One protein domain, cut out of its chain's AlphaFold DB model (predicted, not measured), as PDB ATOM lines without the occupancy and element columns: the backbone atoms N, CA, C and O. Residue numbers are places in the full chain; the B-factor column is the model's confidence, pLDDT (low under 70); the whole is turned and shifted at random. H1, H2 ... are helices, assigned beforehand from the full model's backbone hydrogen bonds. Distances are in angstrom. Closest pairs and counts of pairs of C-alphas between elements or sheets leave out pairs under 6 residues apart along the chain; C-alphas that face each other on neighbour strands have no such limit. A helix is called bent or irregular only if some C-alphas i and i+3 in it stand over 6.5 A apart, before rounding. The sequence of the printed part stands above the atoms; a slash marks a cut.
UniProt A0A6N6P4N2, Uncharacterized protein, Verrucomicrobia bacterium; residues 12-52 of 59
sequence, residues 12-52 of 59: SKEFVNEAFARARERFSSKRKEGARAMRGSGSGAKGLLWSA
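What this domain is: This is residues 12 to 52 of the 59 residues of an uncharacterized protein of Verrucomicrobia bacterium (UniProt A0A6N6P4N2). With little regular structure, this is mostly a folded-back loop: helix H1 runs along one half of the length, the long stretch after it turns and folds back past H1, and the small helix H2 caps the other end. The last residues then turn back, and residues 50 to 51 pair antiparallel with residues 36 to 37. The 41 printed residues hold two named helices, H1 then H2, and no named strand; the class is all helix, with only 16 residues in named elements. The whole is only just compact, close to loose, with a radius of gyration of the C-alphas of 10.7 A, and elongated, spanning 30 by 17 by 12 A.

How they stand to each other: H1, residues 13 to 22, and H2, residues 40 to 45, are apart. In H1 every O i to N i+4 pair is within hydrogen-bond range; in H2 0 of 2 are, against 2 of 3 O i to N i+3 pairs.

Where its parts are: H1 begins at C-alpha 13 (34.489, 13.887, 96.789) and is 14.4 A long. H2 ends at C-alpha 45 (24.549, 11.912, 103.251) and is irregular: C-alphas 41 and 44 are 7.3 A apart.

The domain as a whole: The C-alphas farthest apart, of Glu 25 and Gly 44, are 30.5 A apart. The link from H1 to H2, 17 residues, is long. The printed part has no cut, and no printed residue is under 70 in pLDDT.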
ATOM      1  N   SER A  12      34.768  14.396 101.666       92.56
ATOM      2  CA  SER A  12      34.358  15.076 100.434       92.56
ATOM      3  C   SER A  12      34.779  14.271  99.198       92.56
ATOM      4  O   SER A  12      35.639  13.384  99.268       92.56
ATOM      5  N   LYS A  13      34.186  14.584  98.044       92.12
ATOM      6  CA  LYS A  13      34.489  13.887  96.789       92.12
ATOM      7  C   LYS A  13      35.970  14.012  96.425       92.12
ATOM      8  O   LYS A  13      36.594  13.032  96.022       92.12
ATOM      9  N   GLU A  14      36.521  15.208  96.595       93.50
ATOM     10  CA  GLU A  14      37.898  15.580  96.271       93.50
ATOM     11  C   GLU A  14      38.873  14.804  97.151       93.50
ATOM     12  O   GLU A  14      39.746  14.110  96.633       93.50
ATOM     13  N   PHE A  15      38.653  14.827  98.469       91.81
ATOM     14  CA  PHE A  15      39.477  14.102  99.433       91.81
ATOM     15  C   PHE A  15      39.512  12.596  99.140       91.81
ATOM     16  O   PHE A  15      40.570  11.963  99.136       91.81
ATOM     17  N   VAL A  16      38.350  12.008  98.846       90.88
ATOM     18  CA  VAL A  16      38.251  10.577  98.539       90.88
ATOM     19  C   VAL A  16      38.935  10.240  97.211       90.88
ATOM     20  O   VAL A  16      39.573   9.190  97.096       90.88
ATOM     21  N   ASN A  17      38.832  11.111  96.207       92.69
ATOM     22  CA  ASN A  17      39.507  10.918  94.926       92.69
ATOM     23  C   ASN A  17      41.028  11.058  95.037       92.69
ATOM     24  O   ASN A  17      41.747  10.279  94.414       92.69
ATOM     25  N   GLU A  18      41.524  11.980  95.858       92.44
ATOM     26  CA  GLU A  18      42.952  12.115  96.137       92.44
ATOM     27  C   GLU A  18      43.504  10.861  96.831       92.44
ATOM     28  O   GLU A  18      44.506  10.287  96.398       92.44
ATOM     29  N   ALA A  19      42.807  10.370  97.859       89.50
ATOM     30  CA  ALA A  19      43.170   9.124  98.526       89.50
ATOM     31  C   ALA A  19      43.147   7.923  97.560       89.50
ATOM     32  O   ALA A  19      44.028   7.065  97.609       89.50
ATOM     33  N   PHE A  20      42.175   7.875  96.643       89.19
ATOM     34  CA  PHE A  20      42.116   6.861  95.589       89.19
ATOM     35  C   PHE A  20      43.296   6.942  94.621       89.19
ATOM     36  O   PHE A  20      43.850   5.901  94.277       89.19
ATOM     37  N   ALA A  21      43.701   8.143  94.202       91.44
ATOM     38  CA  ALA A  21      44.848   8.327  93.317       91.44
ATOM     39  C   ALA A  21      46.147   7.836  93.976       91.44
ATOM     40  O   ALA A  21      46.904   7.088  93.360       91.44
ATOM     41  N   ARG A  22      46.350   8.163  95.259       89.75
ATOM     42  CA  ARG A  22      47.509   7.710  96.049       89.75
ATOM     43  C   ARG A  22      47.554   6.191  96.243       89.75
ATOM     44  O   ARG A  22      48.631   5.630  96.394       89.75
ATOM     45  N   ALA A  23      46.402   5.523  96.234       87.44
ATOM     46  CA  ALA A  23      46.282   4.078  96.420       87.44
ATOM     47  C   ALA A  23      45.820   3.343  95.146       87.44
ATOM     48  O   ALA A  23      45.253   2.252  95.241       87.44
ATOM     49  N   ARG A  24      46.025   3.925  93.953       86.12
ATOM     50  CA  ARG A  24      45.443   3.466  92.677       86.12
ATOM     51  C   ARG A  24      45.710   1.995  92.368       86.12
ATOM     52  O   ARG A  24      44.824   1.324  91.834       86.12
ATOM     53  N   GLU A  25      46.901   1.518  92.717       86.31
ATOM     54  CA  GLU A  25      47.357   0.130  92.565       86.31
ATOM     55  C   GLU A  25      46.473  -0.885  93.310       86.31
ATOM     56  O   GLU A  25      46.336  -2.025  92.880       86.31
ATOM     57  N   ARG A  26      45.794  -0.460  94.383       83.44
ATOM     58  CA  ARG A  26      44.905  -1.306  95.198       83.44
ATOM     59  C   ARG A  26      43.500  -1.445  94.604       83.44
ATOM     60  O   ARG A  26      42.642  -2.117  95.179       83.44
ATOM     61  N   PHE A  27      43.231  -0.787  93.477       83.75
ATOM     62  CA  PHE A  27      41.929  -0.777  92.818       83.75
ATOM     63  C   PHE A  27      42.009  -1.344  91.398       83.75
ATOM     64  O   PHE A  27      42.990  -1.161  90.685       83.75
ATOM     65  N   SER A  28      40.917  -1.961  90.938       85.00
ATOM     66  CA  SER A  28      40.805  -2.468  89.563       85.00
ATOM     67  C   SER A  28      41.146  -1.399  88.515       85.00
ATOM     68  O   SER A  28      40.754  -0.233  88.640       85.00
ATOM     69  N   SER A  29      41.820  -1.797  87.436       88.69
ATOM     70  CA  SER A  29      42.134  -0.947  86.277       88.69
ATOM     71  C   SER A  29      40.894  -0.267  85.672       88.69
ATOM     72  O   SER A  29      40.981   0.862  85.198       88.69
ATOM     73  N   LYS A  30      39.709  -0.881  85.793       90.75
ATOM     74  CA  LYS A  30      38.436  -0.333  85.290       90.75
ATOM     75  C   LYS A  30      37.924   0.882  86.074       90.75
ATOM     76  O   LYS A  30      37.050   1.604  85.596       90.75
ATOM     77  N   ARG A  31      38.416   1.108  87.296       89.88
ATOM     78  CA  ARG A  31      37.930   2.185  88.163       89.88
ATOM     79  C   ARG A  31      38.576   3.519  87.782       89.88
ATOM     80  O   ARG A  31      39.790   3.660  87.879       89.88
ATOM     81  N   LYS A  32      37.750   4.489  87.369       89.50
ATOM     82  CA  LYS A  32      38.186   5.847  86.991       89.50
ATOM     83  C   LYS A  32      38.225   6.830  88.168       89.50
ATOM     84  O   LYS A  32      39.061   7.719  88.175       89.50
ATOM     85  N   GLU A  33      37.356   6.653  89.163       89.50
ATOM     86  CA  GLU A  33      37.262   7.527  90.342       89.50
ATOM     87  C   GLU A  33      37.074   6.727  91.641       89.50
ATOM     88  O   GLU A  33      36.519   5.617  91.654       89.50
ATOM     89  N   GLY A  34      37.543   7.312  92.743       87.94
ATOM     90  CA  GLY A  34      37.473   6.743  94.083       87.94
ATOM     91  C   GLY A  34      36.137   6.987  94.755       87.94
ATOM     92  O   GLY A  34      35.584   6.077  95.363       87.94
ATOM     93  N   ALA A  35      35.592   8.186  94.613       91.75
ATOM     94  CA  ALA A  35      34.401   8.601  95.328       91.75
ATOM     95  C   ALA A  35      33.150   7.828  94.886       91.75
ATOM     96  O   ALA A  35      32.746   7.842  93.723       91.75
ATOM     97  N   ARG A  36      32.504   7.158  95.841       90.38
ATOM     98  CA  ARG A  36      31.189   6.529  95.689       90.38
ATOM     99  C   ARG A  36      30.228   7.096  96.719       90.38
ATOM    100  O   ARG A  36      30.587   7.252  97.885       90.38
ATOM    101  N   ALA A  37      29.011   7.403  96.275       89.94
ATOM    102  CA  ALA A  37      27.939   7.788  97.180       89.94
ATOM    103  C   ALA A  37      27.661   6.640  98.156       89.94
ATOM    104  O   ALA A  37      27.613   5.477  97.745       89.94
ATOM    105  N   MET A  38      27.491   6.978  99.431       86.75
ATOM    106  CA  MET A  38      27.146   6.008 100.464       86.75
ATOM    107  C   MET A  38      25.731   5.458 100.228       86.75
ATOM    108  O   MET A  38      24.848   6.160  99.728       86.75
ATOM    109  N   ARG A  39      25.523   4.185 100.566       83.12
ATOM    110  CA  ARG A  39      24.253   3.460 100.405       83.12
ATOM    111  C   ARG A  39      23.707   3.021 101.769       83.12
ATOM    112  O   ARG A  39      24.356   3.233 102.793       83.12
ATOM    113  N   GLY A  40      22.502   2.446 101.789       84.62
ATOM    114  CA  GLY A  40      21.856   1.965 103.017       84.62
ATOM    115  C   GLY A  40      21.672   3.082 104.046       84.62
ATOM    116  O   GLY A  40      21.211   4.173 103.702       84.62
ATOM    117  N   SER A  41      22.102   2.838 105.285       81.19
ATOM    118  CA  SER A  41      22.040   3.803 106.394       81.19
ATOM    119  C   SER A  41      22.810   5.106 106.135       81.19
ATOM    120  O   SER A  41      22.526   6.120 106.761       81.19
ATOM    121  N   GLY A  42      23.763   5.116 105.193       79.81
ATOM    122  CA  GLY A  42      24.502   6.317 104.786       79.81
ATOM    123  C   GLY A  42      23.854   7.123 103.654       79.81
ATOM    124  O   GLY A  42      24.389   8.157 103.259       79.81
ATOM    125  N   SER A  43      22.722   6.669 103.107       84.50
ATOM    126  CA  SER A  43      22.078   7.286 101.936       84.50
ATOM    127  C   SER A  43      21.654   8.744 102.152       84.50
ATOM    128  O   SER A  43      21.697   9.531 101.207       84.50
ATOM    129  N   GLY A  44      21.328   9.134 103.389       87.50
ATOM    130  CA  GLY A  44      20.987  10.517 103.746       87.50
ATOM    131  C   GLY A  44      22.131  11.521 103.557       87.50
ATOM    132  O   GLY A  44      21.879  12.712 103.425       87.50
ATOM    133  N   ALA A  45      23.383  11.058 103.475       85.75
ATOM    134  CA  ALA A  45      24.549  11.912 103.251       85.75
ATOM    135  C   ALA A  45      24.907  12.086 101.762       85.75
ATOM    136  O   ALA A  45      25.966  12.629 101.431       85.75
ATOM    137  N   LYS A  46      24.059  11.609 100.841       86.06
ATOM    138  CA  LYS A  46      24.293  11.694  99.395       86.06
ATOM    139  C   LYS A  46      24.521  13.146  98.961       86.06
ATOM    140  O   LYS A  46      23.731  14.029  99.267       86.06
ATOM    141  N   GLY A  47      25.602  13.374  98.217       86.62
ATOM    142  CA  GLY A  47      26.007  14.709  97.757       86.62
ATOM    143  C   GLY A  47      26.893  15.471  98.748       86.62
ATOM    144  O   GLY A  47      27.633  16.346  98.315       86.62
ATOM    145  N   LEU A  48      26.898  15.087 100.029       90.38
ATOM    146  CA  LEU A  48      27.741  15.685 101.069       90.38
ATOM    147  C   LEU A  48      28.955  14.807 101.387       90.38
ATOM    148  O   LEU A  48      30.080  15.298 101.458       90.38
ATOM    149  N   LEU A  49      28.735  13.498 101.542       89.94
ATOM    150  CA  LEU A  49      29.773  12.530 101.885       89.94
ATOM    151  C   LEU A  49      29.915  11.443 100.824       89.94
ATOM    152  O   LEU A  49      28.953  10.960 100.219       89.94
ATOM    153  N   TRP A  50      31.164  11.043 100.636       90.19
ATOM    154  CA  TRP A  50      31.611  10.055  99.672       90.19
ATOM    155  C   TRP A  50      32.504   9.038 100.365       90.19
ATOM    156  O   TRP A  50      33.152   9.348 101.360       90.19
ATOM    157  N   SER A  51      32.567   7.832  99.812       88.75
ATOM    158  CA  SER A  51      33.406   6.742 100.307       88.75
ATOM    159  C   SER A  51      34.258   6.127  99.191       88.75
ATOM    160  O   SER A  51      33.816   6.037  98.046       88.75
ATOM    161  N   ALA A  52      35.488   5.695  99.491       87.12
ATOM    162  CA  ALA A  52      36.342   4.983  98.527       87.12
ATOM    163  C   ALA A  52      35.913   3.519  98.320       87.12
ATOM    164  O   ALA A  52      36.178   2.914  97.276       87.12
TER     165      ALA A  52